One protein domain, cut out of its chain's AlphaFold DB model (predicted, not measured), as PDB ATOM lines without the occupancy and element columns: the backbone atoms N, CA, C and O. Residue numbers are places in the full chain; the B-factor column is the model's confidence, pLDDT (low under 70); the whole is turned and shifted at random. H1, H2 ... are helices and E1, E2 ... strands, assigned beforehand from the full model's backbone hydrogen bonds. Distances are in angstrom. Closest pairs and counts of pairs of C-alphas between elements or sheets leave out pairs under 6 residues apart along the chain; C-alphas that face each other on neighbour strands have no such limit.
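This is residues 2 to 90 of the 90 residues of the protein "Helix-turn-helix transcriptional regulator" of Lentibacillus cibarius (UniProt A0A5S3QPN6). Picture a small cluster of short helices, H2 to H5, mostly crossing one another, with the four-residue H6 close by and a narrow two-stranded ribbon, E1 beside E2, running away from the cluster. The first helix, H1, lies far from the middle, and residues 9 to 23, a long stretch with no named element, lead from it to the ribbon. The printed part has 89 residues with six named helices and two named strands, in the order H1, E1, H2, H3, H4, H5, H6, E2; the sheet's order is E1 - E2, antiparallel, and the class is mostly helix. The whole is compact, with a radius of gyration of the C-alphas of 13.7 A, and its C-alphas span 38 by 29 by 22 A.

Find C-alpha 2 at (55.762, -21.300, -28.440); from there H1 runs over residues 2 to 8, 10.4 A from first to last C-alpha. Pass along residues 9 to 23 to C-alpha 24 at (33.263, -19.369, -19.951), where E1 begins; it holds residues 24 to 27 and is 10.1 A long. Next come H2, residues 29 to 35 and 10.0 A, H3, residues 40 to 47 and 10.5 A, and H4, residues 51 to 58 and 10.3 A. H5, residues 67 to 76, is the longest helix, with 10 residues over 13.9 A. H6, residues 82 to 85, measures 5.3 A, and E2, residues 86 to 89, follows with no residue between them. E2 is 9.9 A long and ends at C-alpha 89, at (35.928, -15.052, -21.303).

Begin at H1, which is apart from E2 and from the other five helices. Go on to E1, the antiparallel neighbour of E2, with 144 degrees between their directions. The C-alphas of residues 25 and 88 face each other at 4.8 A; look also at N 24 and O 89, 2.8 A apart, and N 87 and O 26, 2.9 A apart, both within hydrogen-bond range. At the last residue of E1, the closest C-alphas of E1 and H4 are those of Leu 27 and Val 58, 7.3 A apart. H2 and H4 only just touch, with 3 pairs of C-alphas within 8 A; the closest are those of Ala 30 and Val 58, 5.0 A apart, and the lines are about perpendicular at 82 degrees. H3 touches H4, closest at the C-alphas of Cys 44 and Pro 51, 6.0 A, about perpendicular at 78 degrees. H3 also touches H5, closest at the C-alphas of Thr 47 and Met 72, 5.8 A, about perpendicular at 79 degrees. H4 and H5 are near each other, with 6 pairs of C-alphas within 10 A. H6 is close to H2 but not clearly touching it; their closest C-alphas, those of Val 29 and Ile 85, are 6.5 A apart. In H1, H2, H3, H4 and H5 every O i to N i+4 pair is within hydrogen-bond range, while H6 is too short for such a pair.

Look for the two C-alphas farthest apart at Arg 19 and Glu 45, 40.5 A from each other. The printed part has no cut and ends at residue 90, the chain's last. The link from H1 to E1, 15 residues, is long, and the link from H4 to H5, 8 residues, is short but not tight. The mean pLDDT of the printed part is 85.2; read the B-factor column at residues 2 to 19 and you will find these 18 residues under 70, with a mean of 47 over H1.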
ATOM      1  N   LEU A   2      56.558 -21.922 -29.517       47.53
ATOM      2  CA  LEU A   2      55.762 -21.300 -28.440       47.53
ATOM      3  C   LEU A   2      54.361 -21.928 -28.253       47.53
ATOM      4  O   LEU A   2      53.925 -22.165 -27.135       47.53
ATOM      5  N   PHE A   3      53.695 -22.315 -29.347       42.34
ATOM      6  CA  PHE A   3      52.377 -22.973 -29.303       42.34
ATOM      7  C   PHE A   3      52.378 -24.352 -28.620       42.34
ATOM      8  O   PHE A   3      51.430 -24.700 -27.921       42.34
ATOM      9  N   SER A   4      53.451 -25.134 -28.788       48.72
ATOM     10  CA  SER A   4      53.584 -26.435 -28.111       48.72
ATOM     11  C   SER A   4      53.861 -26.251 -26.614       48.72
ATOM     12  O   SER A   4      53.367 -27.009 -25.782       48.72
ATOM     13  N   PHE A   5      54.586 -25.181 -26.267       48.56
ATOM     14  CA  PHE A   5      54.864 -24.787 -24.889       48.56
ATOM     15  C   PHE A   5      53.572 -24.408 -24.143       48.56
ATOM     16  O   PHE A   5      53.304 -24.951 -23.078       48.56
ATOM     17  N   LEU A   6      52.703 -23.586 -24.742       46.69
ATOM     18  CA  LEU A   6      51.440 -23.152 -24.122       46.69
ATOM     19  C   LEU A   6      50.432 -24.298 -23.911       46.69
ATOM     20  O   LEU A   6      49.698 -24.313 -22.921       46.69
ATOM     21  N   ARG A   7      50.433 -25.304 -24.795       49.00
ATOM     22  CA  ARG A   7      49.551 -26.478 -24.692       49.00
ATOM     23  C   ARG A   7      49.926 -27.406 -23.526       49.00
ATOM     24  O   ARG A   7      49.032 -27.936 -22.876       49.00
ATOM     25  N   ASN A   8      51.215 -27.556 -23.210       44.94
ATOM     26  CA  ASN A   8      51.680 -28.355 -22.061       44.94
ATOM     27  C   ASN A   8      51.407 -27.693 -20.696       44.94
ATOM     28  O   ASN A   8      51.370 -28.372 -19.669       44.94
ATOM     29  N   PHE A   9      51.181 -26.377 -20.669       57.75
ATOM     30  CA  PHE A   9      50.813 -25.651 -19.450       57.75
ATOM     31  C   PHE A   9      49.301 -25.613 -19.182       57.75
ATOM     32  O   PHE A   9      48.898 -25.135 -18.126       57.75
ATOM     33  N   GLY A  10      48.466 -26.174 -20.066       47.53
ATOM     34  CA  GLY A  10      47.008 -26.190 -19.890       47.53
ATOM     35  C   GLY A  10      46.338 -24.828 -20.105       47.53
ATOM     36  O   GLY A  10      45.181 -24.665 -19.752       47.53
ATOM     37  N   ILE A  11      47.047 -23.865 -20.706       53.88
ATOM     38  CA  ILE A  11      46.542 -22.504 -20.974       53.88
ATOM     39  C   ILE A  11      45.464 -22.519 -22.078       53.88
ATOM     40  O   ILE A  11      44.664 -21.602 -22.198       53.88
ATOM     41  N   LEU A  12      45.404 -23.592 -22.869       44.00
ATOM     42  CA  LEU A  12      44.383 -23.820 -23.890       44.00
ATOM     43  C   LEU A  12      43.598 -25.082 -23.538       44.00
ATOM     44  O   LEU A  12      43.837 -26.151 -24.108       44.00
ATOM     45  N   ASN A  13      42.693 -24.974 -22.569       50.56
ATOM     46  CA  ASN A  13      41.771 -26.057 -22.269       50.56
ATOM     47  C   ASN A  13      40.542 -25.986 -23.175       50.56
ATOM     48  O   ASN A  13      39.822 -24.993 -23.237       50.56
ATOM     49  N   LYS A  14      40.350 -27.087 -23.910       53.38
ATOM     50  CA  LYS A  14      39.171 -27.403 -24.713       53.38
ATOM     51  C   LYS A  14      37.927 -27.303 -23.840       53.38
ATOM     52  O   LYS A  14      37.705 -28.185 -23.016       53.38
ATOM     53  N   VAL A  15      37.079 -26.321 -24.105       54.41
ATOM     54  CA  VAL A  15      35.726 -26.321 -23.563       54.41
ATOM     55  C   VAL A  15      34.797 -26.862 -24.645       54.41
ATOM     56  O   VAL A  15      34.615 -26.263 -25.703       54.41
ATOM     57  N   HIS A  16      34.268 -28.064 -24.420       48.88
ATOM     58  CA  HIS A  16      33.177 -28.618 -25.218       48.88
ATOM     59  C   HIS A  16      31.888 -27.953 -24.730       48.88
ATOM     60  O   HIS A  16      31.163 -28.495 -23.903       48.88
ATOM     61  N   ILE A  17      31.664 -26.722 -25.178       57.06
ATOM     62  CA  ILE A  17      30.464 -25.967 -24.848       57.06
ATOM     63  C   ILE A  17      29.414 -26.268 -25.910       57.06
ATOM     64  O   ILE A  17      29.670 -26.140 -27.110       57.06
ATOM     65  N   GLU A  18      28.227 -26.687 -25.477       56.94
ATOM     66  CA  GLU A  18      27.055 -26.800 -26.342       56.94
ATOM     67  C   GLU A  18      26.859 -25.504 -27.145       56.94
ATOM     68  O   GLU A  18      27.085 -24.411 -26.630       56.94
ATOM     69  N   ARG A  19      26.412 -25.623 -28.405       60.84
ATOM     70  CA  ARG A  19      26.362 -24.572 -29.452       60.84
ATOM     71  C   ARG A  19      25.626 -23.249 -29.104       60.84
ATOM     72  O   ARG A  19      25.390 -22.448 -30.004       60.84
ATOM     73  N   ARG A  20      25.230 -23.000 -27.851       73.12
ATOM     74  CA  ARG A  20      24.534 -21.787 -27.385       73.12
ATOM     75  C   ARG A  20      25.255 -20.974 -26.305       73.12
ATOM     76  O   ARG A  20      24.820 -19.852 -26.062       73.12
ATOM     77  N   VAL A  21      26.320 -21.470 -25.676       76.69
ATOM     78  CA  VAL A  21      27.044 -20.697 -24.652       76.69
ATOM     79  C   VAL A  21      28.332 -20.139 -25.262       76.69
ATOM     80  O   VAL A  21      29.175 -20.883 -25.750       76.69
ATOM     81  N   LYS A  22      28.426 -18.805 -25.298       86.88
ATOM     82  CA  LYS A  22      29.542 -18.051 -25.896       86.88
ATOM     83  C   LYS A  22      30.621 -17.645 -24.893       86.88
ATOM     84  O   LYS A  22      31.605 -17.067 -25.308       86.88
ATOM     85  N   MET A  23      30.388 -17.879 -23.604       87.62
ATOM     86  CA  MET A  23      31.246 -17.400 -22.524       87.62
ATOM     87  C   MET A  23      31.608 -18.549 -21.593       87.62
ATOM     88  O   MET A  23      30.767 -19.404 -21.307       87.62
ATOM     89  N   ILE A  24      32.810 -18.506 -21.039       88.12
ATOM     90  CA  ILE A  24      33.263 -19.369 -19.951       88.12
ATOM     91  C   ILE A  24      33.634 -18.542 -18.732       88.12
ATOM     92  O   ILE A  24      34.147 -17.434 -18.847       88.12
ATOM     93  N   VAL A  25      33.378 -19.100 -17.552       90.31
ATOM     94  CA  VAL A  25      33.850 -18.531 -16.288       90.31
ATOM     95  C   VAL A  25      35.273 -19.026 -16.050       90.31
ATOM     96  O   VAL A  25      35.512 -20.234 -16.075       90.31
ATOM     97  N   GLN A  26      36.200 -18.112 -15.782       92.56
ATOM     98  CA  GLN A  26      37.561 -18.435 -15.364       92.56
ATOM     99  C   GLN A  26      37.896 -17.789 -14.021       92.56
ATOM    100  O   GLN A  26      37.360 -16.747 -13.646       92.56
ATOM    101  N   LEU A  27      38.790 -18.438 -13.280       94.56
ATOM    102  CA  LEU A  27      39.394 -17.915 -12.063       94.56
ATOM    103  C   LEU A  27      40.691 -17.181 -12.391       94.56
ATOM    104  O   LEU A  27      41.603 -17.747 -12.995       94.56
ATOM    105  N   LYS A  28      40.827 -15.969 -11.860       96.19
ATOM    106  CA  LYS A  28      42.002 -15.099 -12.001       96.19
ATOM    107  C   LYS A  28      43.133 -15.413 -11.019       96.19
ATOM    108  O   LYS A  28      44.070 -14.632 -10.882       96.19
ATOM    109  N   VAL A  29      43.084 -16.553 -10.323       96.44
ATOM    110  CA  VAL A  29      44.038 -16.889  -9.245       96.44
ATOM    111  C   VAL A  29      45.489 -16.857  -9.740       96.44
ATOM    112  O   VAL A  29      46.357 -16.373  -9.023       96.44
ATOM    113  N   ALA A  30      45.766 -17.304 -10.971       96.12
ATOM    114  CA  ALA A  30      47.107 -17.219 -11.555       96.12
ATOM    115  C   ALA A  30      47.627 -15.774 -11.632       96.12
ATOM    116  O   ALA A  30      48.749 -15.502 -11.202       96.12
ATOM    117  N   GLN A  31      46.797 -14.863 -12.145       97.06
ATOM    118  CA  GLN A  31      47.138 -13.452 -12.301       97.06
ATOM    119  C   GLN A  31      47.295 -12.770 -10.938       97.06
ATOM    120  O   GLN A  31      48.298 -12.110 -10.699       97.06
ATOM    121  N   ILE A  32      46.377 -13.030 -10.002       98.06
ATOM    122  CA  ILE A  32      46.438 -12.480  -8.639       98.06
ATOM    123  C   ILE A  32      47.741 -12.883  -7.937       98.06
ATOM    124  O   ILE A  32      48.388 -12.052  -7.299       98.06
ATOM    125  N   LEU A  33      48.149 -14.151  -8.052       98.00
ATOM    126  CA  LEU A  33      49.410 -14.619  -7.478       98.00
ATOM    127  C   LEU A  33      50.618 -13.936  -8.131       98.00
ATOM    128  O   LEU A  33      51.543 -13.544  -7.421       98.00
ATOM    129  N   LEU A  34      50.602 -13.760  -9.455       97.31
ATOM    130  CA  LEU A  34      51.665 -13.072 -10.184       97.31
ATOM    131  C   LEU A  34      51.801 -11.609  -9.737       97.31
ATOM    132  O   LEU A  34      52.898 -11.186  -9.367       97.31
ATOM    133  N   ASP A  35      50.690 -10.872  -9.698       97.94
ATOM    134  CA  ASP A  35      50.650  -9.453  -9.321       97.94
ATOM    135  C   ASP A  35      51.122  -9.240  -7.878       97.94
ATOM    136  O   ASP A  35      51.841  -8.286  -7.572       97.94
ATOM    137  N   ARG A  36      50.786 -10.183  -6.990       97.62
ATOM    138  CA  ARG A  36      51.203 -10.176  -5.583       97.62
ATOM    139  C   ARG A  36      52.575 -10.807  -5.340       97.62
ATOM    140  O   ARG A  36      53.007 -10.881  -4.193       97.62
ATOM    141  N   LYS A  37      53.272 -11.264  -6.388       98.06
ATOM    142  CA  LYS A  37      54.561 -11.981  -6.299       98.06
ATOM    143  C   LYS A  37      54.512 -13.178  -5.337       98.06
ATOM    144  O   LYS A  37      55.481 -13.474  -4.638       98.06
ATOM    145  N   MET A  38      53.377 -13.868  -5.303       97.88
ATOM    146  CA  MET A  38      53.125 -15.038  -4.469       97.88
ATOM    147  C   MET A  38      53.270 -16.328  -5.277       97.88
ATOM    148  O   MET A  38      52.839 -16.439  -6.422       97.88
ATOM    149  N   SER A  39      53.850 -17.350  -4.661       98.19
ATOM    150  CA  SER A  39      53.939 -18.694  -5.234       98.19
ATOM    151  C   SER A  39      52.695 -19.532  -4.920       98.19
ATOM    152  O   SER A  39      52.036 -19.350  -3.894       98.19
ATOM    153  N   GLN A  40      52.416 -20.546  -5.749       98.19
ATOM    154  CA  GLN A  40      51.367 -21.531  -5.447       98.19
ATOM    155  C   GLN A  40      51.629 -22.266  -4.123       98.19
ATOM    156  O   GLN A  40      50.683 -22.621  -3.426       98.19
ATOM    157  N   LYS A  41      52.905 -22.475  -3.764       98.31
ATOM    158  CA  LYS A  41      53.300 -23.099  -2.495       98.31
ATOM    159  C   LYS A  41      52.820 -22.272  -1.299       98.31
ATOM    160  O   LYS A  41      52.196 -22.835  -0.409       98.31
ATOM    161  N   GLN A  42      53.029 -20.955  -1.327       98.62
ATOM    162  CA  GLN A  42      52.534 -20.056  -0.279       98.62
ATOM    163  C   GLN A  42      51.006 -20.100  -0.188       98.62
ATOM    164  O   GLN A  42      50.465 -20.211   0.906       98.62
ATOM    165  N   LEU A  43      50.295 -20.124  -1.323       98.44
ATOM    166  CA  LEU A  43      48.837 -20.272  -1.303       98.44
ATOM    167  C   LEU A  43      48.397 -21.613  -0.683       98.44
ATOM    168  O   LEU A  43      47.411 -21.653   0.052       98.44
ATOM    169  N   CYS A  44      49.126 -22.707  -0.932       98.44
ATOM    170  CA  CYS A  44      48.866 -23.994  -0.276       98.44
ATOM    171  C   CYS A  44      49.054 -23.900   1.242       98.44
ATOM    172  O   CYS A  44      48.238 -24.433   1.983       98.44
ATOM    173  N   GLU A  45      50.106 -23.224   1.706       98.56
ATOM    174  CA  GLU A  45      50.399 -23.045   3.133       98.56
ATOM    175  C   GLU A  45      49.327 -22.192   3.826       98.56
ATOM    176  O   GLU A  45      48.844 -22.565   4.891       98.56
ATOM    177  N   MET A  46      48.892 -21.099   3.192       98.31
ATOM    178  CA  MET A  46      47.869 -20.194   3.735       98.31
ATOM    179  C   MET A  46      46.477 -20.826   3.784       98.31
ATOM    180  O   MET A  46      45.696 -20.554   4.690       98.31
ATOM    181  N   THR A  47      46.145 -21.655   2.792       97.94
ATOM    182  CA  THR A  47      44.813 -22.267   2.684       97.94
ATOM    183  C   THR A  47      44.748 -23.660   3.302       97.94
ATOM    184  O   THR A  47      43.671 -24.125   3.644       97.94
ATOM    185  N   GLY A  48      45.860 -24.386   3.408       97.88
ATOM    186  CA  GLY A  48      45.861 -25.821   3.708       97.88
ATOM    187  C   GLY A  48      45.319 -26.699   2.567       97.88
ATOM    188  O   GLY A  48      45.113 -27.902   2.752       97.88
ATOM    189  N   ILE A  49      45.067 -26.138   1.378       96.94
ATOM    190  CA  ILE A  49      44.624 -26.899   0.205       96.94
ATOM    191  C   ILE A  49      45.820 -27.653  -0.390       96.94
ATOM    192  O   ILE A  49      46.934 -27.140  -0.486       96.94
ATOM    193  N   ARG A  50      45.582 -28.895  -0.829       97.06
ATOM    194  CA  ARG A  50      46.624 -29.740  -1.429       97.06
ATOM    195  C   ARG A  50      47.222 -29.083  -2.687       97.06
ATOM    196  O   ARG A  50      46.453 -28.587  -3.515       97.06
ATOM    197  N   PRO A  51      48.543 -29.207  -2.930       97.12
ATOM    198  CA  PRO A  51      49.196 -28.633  -4.109       97.12
ATOM    199  C   PRO A  51      48.567 -29.033  -5.445       97.12
ATOM    200  O   PRO A  51      48.425 -28.199  -6.332       97.12
ATOM    201  N   ALA A  52      48.126 -30.288  -5.584       95.19
ATOM    202  CA  ALA A  52      47.454 -30.755  -6.798       95.19
ATOM    203  C   ALA A  52      46.146 -29.991  -7.072       95.19
ATOM    204  O   ALA A  52      45.864 -29.636  -8.214       95.19
ATOM    205  N   THR A  53      45.377 -29.696  -6.020       94.81
ATOM    206  CA  THR A  53      44.126 -28.939  -6.116       94.81
ATOM    207  C   THR A  53      44.393 -27.469  -6.432       94.81
ATOM    208  O   THR A  53      43.746 -26.931  -7.325       94.81
ATOM    209  N   ILE A  54      45.370 -26.832  -5.771       96.06
ATOM    210  CA  ILE A  54      45.773 -25.453  -6.102       96.06
ATOM    211  C   ILE A  54      46.254 -25.363  -7.553       96.06
ATOM    212  O   ILE A  54      45.806 -24.484  -8.280       96.06
ATOM    213  N   ASN A  55      47.086 -26.299  -8.015       95.81
ATOM    214  CA  ASN A  55      47.561 -26.315  -9.400       95.81
ATOM    215  C   ASN A  55      46.409 -26.463 -10.409       95.81
ATOM    216  O   ASN A  55      46.407 -25.786 -11.435       95.81
ATOM    217  N   ALA A  56      45.410 -27.306 -10.125       93.19
ATOM    218  CA  ALA A  56      44.230 -27.440 -10.980       93.19
ATOM    219  C   ALA A  56      43.392 -26.150 -11.031       93.19
ATOM    220  O   ALA A  56      42.961 -25.756 -12.113       93.19
ATOM    221  N   ILE A  57      43.209 -25.480  -9.885       93.75
ATOM    222  CA  ILE A  57      42.492 -24.200  -9.772       93.75
ATOM    223  C   ILE A  57      43.224 -23.092 -10.534       93.75
ATOM    224  O   ILE A  57      42.623 -22.412 -11.357       93.75
ATOM    225  N   VAL A  58      44.531 -22.942 -10.306       94.50
ATOM    226  CA  VAL A  58      45.364 -21.914 -10.946       94.50
ATOM    227  C   VAL A  58      45.383 -22.073 -12.470       94.50
ATOM    228  O   VAL A  58      45.461 -21.082 -13.184       94.50
ATOM    229  N   ARG A  59      45.290 -23.307 -12.980       93.12
ATOM    230  CA  ARG A  59      45.248 -23.594 -14.423       93.12
ATOM    231  C   ARG A  59      43.840 -23.601 -15.026       93.12
ATOM    232  O   ARG A  59      43.724 -23.918 -16.204       93.12
ATOM    233  N   ASN A  60      42.786 -23.341 -14.246       90.31
ATOM    234  CA  ASN A  60      41.395 -23.520 -14.683       90.31
ATOM    235  C   ASN A  60      41.149 -24.898 -15.342       90.31
ATOM    236  O   ASN A  60      40.408 -25.028 -16.309       90.31
ATOM    237  N   ASN A  61      41.798 -25.955 -14.839       85.44
ATOM    238  CA  ASN A  61      41.717 -27.310 -15.406       85.44
ATOM    239  C   ASN A  61      40.555 -28.132 -14.814       85.44
ATOM    240  O   ASN A  61      40.636 -29.355 -14.705       85.44
ATOM    241  N   THR A  62      39.515 -27.454 -14.334       77.88
ATOM    242  CA  THR A  62      38.334 -28.070 -13.733       77.88
ATOM    243  C   THR A  62      37.105 -27.229 -14.034       77.88
ATOM    244  O   THR A  62      37.098 -26.026 -13.794       77.88
ATOM    245  N   ASP A  63      36.037 -27.892 -14.468       76.00
ATOM    246  CA  ASP A  63      34.736 -27.263 -14.732       76.00
ATOM    247  C   ASP A  63      33.910 -27.115 -13.439       76.00
ATOM    248  O   ASP A  63      32.772 -26.648 -13.440       76.00
ATOM    249  N   LYS A  64      34.467 -27.576 -12.312       80.31
ATOM    250  CA  LYS A  64      33.845 -27.567 -10.989       80.31
ATOM    251  C   LYS A  64      34.792 -26.924  -9.987       80.31
ATOM    252  O   LYS A  64      35.917 -27.396  -9.808       80.31
ATOM    253  N   ILE A  65      34.309 -25.918  -9.265       82.62
ATOM    254  CA  ILE A  65      34.958 -25.410  -8.056       82.62
ATOM    255  C   ILE A  65      34.089 -25.703  -6.836       82.62
ATOM    256  O   ILE A  65      32.872 -25.554  -6.856       82.62
ATOM    257  N   ASN A  66      34.725 -26.151  -5.758       89.94
ATOM    258  CA  ASN A  66      34.061 -26.333  -4.477       89.94
ATOM    259  C   ASN A  66      33.999 -24.984  -3.741       89.94
ATOM    260  O   ASN A  66      35.044 -24.364  -3.542       89.94
ATOM    261  N   TYR A  67      32.815 -24.566  -3.278       93.69
ATOM    262  CA  TYR A  67      32.636 -23.311  -2.532       93.69
ATOM    263  C   TYR A  67      33.520 -23.201  -1.289       93.69
ATOM    264  O   TYR A  67      33.996 -22.116  -0.980       93.69
ATOM    265  N   LYS A  68      33.816 -24.316  -0.610       95.56
ATOM    266  CA  LYS A  68      34.762 -24.338   0.510       95.56
ATOM    267  C   LYS A  68      36.164 -23.924   0.060       95.56
ATOM    268  O   LYS A  68      36.782 -23.089   0.706       95.56
ATOM    269  N   HIS A  69      36.662 -24.481  -1.047       94.69
ATOM    270  CA  HIS A  69      37.975 -24.101  -1.581       94.69
ATOM    271  C   HIS A  69      37.985 -22.652  -2.068       94.69
ATOM    272  O   HIS A  69      38.954 -21.945  -1.814       94.69
ATOM    273  N   LEU A  70      36.908 -22.210  -2.722       95.69
ATOM    274  CA  LEU A  70      36.759 -20.824  -3.156       95.69
ATOM    275  C   LEU A  70      36.819 -19.861  -1.964       95.69
ATOM    276  O   LEU A  70      37.639 -18.952  -1.977       95.69
ATOM    277  N   ALA A  71      36.029 -20.107  -0.915       97.56
ATOM    278  CA  ALA A  71      36.029 -19.296   0.299       97.56
ATOM    279  C   ALA A  71      37.413 -19.265   0.962       97.56
ATOM    280  O   ALA A  71      37.908 -18.196   1.288       97.56
ATOM    281  N   MET A  72      38.083 -20.416   1.090       97.81
ATOM    282  CA  MET A  72      39.438 -20.488   1.653       97.81
ATOM    283  C   MET A  72      40.452 -19.666   0.846       97.81
ATOM    284  O   MET A  72      41.282 -18.981   1.437       97.81
ATOM    285  N   ILE A  73      40.386 -19.716  -0.489       97.50
ATOM    286  CA  ILE A  73      41.264 -18.932  -1.368       97.50
ATOM    287  C   ILE A  73      40.947 -17.441  -1.261       97.50
ATOM    288  O   ILE A  73      41.870 -16.647  -1.115       97.50
ATOM    289  N   MET A  74      39.669 -17.057  -1.303       98.19
ATOM    290  CA  MET A  74      39.248 -15.661  -1.158       98.19
ATOM    291  C   MET A  74      39.681 -15.093   0.195       98.19
ATOM    292  O   MET A  74      40.291 -14.032   0.223       98.19
ATOM    293  N   THR A  75      39.491 -15.829   1.296       98.44
ATOM    294  CA  THR A  75      39.989 -15.434   2.622       98.44
ATOM    295  C   THR A  75      41.511 -15.300   2.644       98.44
ATOM    296  O   THR A  75      42.015 -14.281   3.102       98.44
ATOM    297  N   ALA A  76      42.256 -16.285   2.131       98.25
ATOM    298  CA  ALA A  76      43.720 -16.239   2.124       98.25
ATOM    299  C   ALA A  76      44.278 -15.092   1.265       98.25
ATOM    300  O   ALA A  76      45.353 -14.574   1.547       98.25
ATOM    301  N   LEU A  77      43.562 -14.701   0.214       98.00
ATOM    302  CA  LEU A  77      43.926 -13.584  -0.652       98.00
ATOM    303  C   LEU A  77      43.241 -12.273  -0.242       98.00
ATOM    304  O   LEU A  77      43.379 -11.285  -0.958       98.00
ATOM    305  N   GLU A  78      42.527 -12.230   0.883       98.00
ATOM    306  CA  GLU A  78      41.814 -11.033   1.357       98.00
ATOM    307  C   GLU A  78      40.871 -10.428   0.294       98.00
ATOM    308  O   GLU A  78      40.703  -9.216   0.197       98.00
ATOM    309  N   ILE A  79      40.266 -11.284  -0.532       98.06
ATOM    310  CA  ILE A  79      39.326 -10.896  -1.586       98.06
ATOM    311  C   ILE A  79      37.908 -10.984  -1.037       98.06
ATOM    312  O   ILE A  79      37.475 -12.052  -0.601       98.06
ATOM    313  N   ASN A  80      37.170  -9.877  -1.119       96.94
ATOM    314  CA  ASN A  80      35.785  -9.795  -0.649       96.94
ATOM    315  C   ASN A  80      34.770  -9.574  -1.784       96.94
ATOM    316  O   ASN A  80      33.570  -9.673  -1.536       96.94
ATOM    317  N   ASP A  81      35.229  -9.332  -3.018       96.31
ATOM    318  CA  ASP A  81      34.381  -9.223  -4.209       96.31
ATOM    319  C   ASP A  81      34.673 -10.356  -5.213       96.31
ATOM    320  O   ASP A  81      35.815 -10.624  -5.594       96.31
ATOM    321  N   PHE A  82      33.621 -11.023  -5.694       95.75
ATOM    322  CA  PHE A  82      33.731 -12.034  -6.745       95.75
ATOM    323  C   PHE A  82      34.269 -11.469  -8.064       95.75
ATOM    324  O   PHE A  82      34.938 -12.202  -8.795       95.75
ATOM    325  N   ASN A  83      34.050 -10.184  -8.352       95.56
ATOM    326  CA  ASN A  83      34.597  -9.529  -9.542       95.56
ATOM    327  C   ASN A  83      36.130  -9.463  -9.523       95.56
ATOM    328  O   ASN A  83      36.751  -9.307 -10.573       95.56
ATOM    329  N   GLU A  84      36.773  -9.609  -8.362       96.50
ATOM    330  CA  GLU A  84      38.232  -9.645  -8.249       96.50
ATOM    331  C   GLU A  84      38.809 -11.031  -8.557       96.50
ATOM    332  O   GLU A  84      39.941 -11.114  -9.028       96.50
ATOM    333  N   ILE A  85      38.042 -12.113  -8.362       96.06
ATOM    334  CA  ILE A  85      38.527 -13.496  -8.515       96.06
ATOM    335  C   ILE A  85      37.995 -14.213  -9.759       96.06
ATOM    336  O   ILE A  85      38.679 -15.098 -10.272       96.06
ATOM    337  N   PHE A  86      36.826 -13.830 -10.272       95.19
ATOM    338  CA  PHE A  86      36.232 -14.407 -11.477       95.19
ATOM    339  C   PHE A  86      36.277 -13.451 -12.662       95.19
ATOM    340  O   PHE A  86      36.249 -12.230 -12.509       95.19
ATOM    341  N   GLU A  87      36.301 -14.031 -13.854       94.44
ATOM    342  CA  GLU A  87      36.100 -13.331 -15.115       94.44
ATOM    343  C   GLU A  87      35.273 -14.175 -16.086       94.44
ATOM    344  O   GLU A  87      35.218 -15.404 -15.982       94.44
ATOM    345  N   LEU A  88      34.616 -13.494 -17.024       93.12
ATOM    346  CA  LEU A  88      33.947 -14.112 -18.160       93.12
ATOM    347  C   LEU A  88      34.825 -13.931 -19.395       93.12
ATOM    348  O   LEU A  88      35.242 -12.813 -19.692       93.12
ATOM    349  N   VAL A  89      35.069 -15.019 -20.113       90.38
ATOM    350  CA  VAL A  89      35.928 -15.052 -21.303       90.38
ATOM    351  C   VAL A  89      35.135 -15.621 -22.472       90.38
ATOM    352  O   VAL A  89      34.386 -16.575 -22.267       90.38
ATOM    353  N   GLU A  90      35.261 -15.022 -23.657       84.81
ATOM    354  CA  GLU A  90      34.675 -15.534 -24.912       84.81
ATOM    355  C   GLU A  90      35.439 -16.747 -25.464       84.81
ATOM    356  O   GLU A  90      36.692 -16.738 -25.406       84.81
TER     357      GLU A  90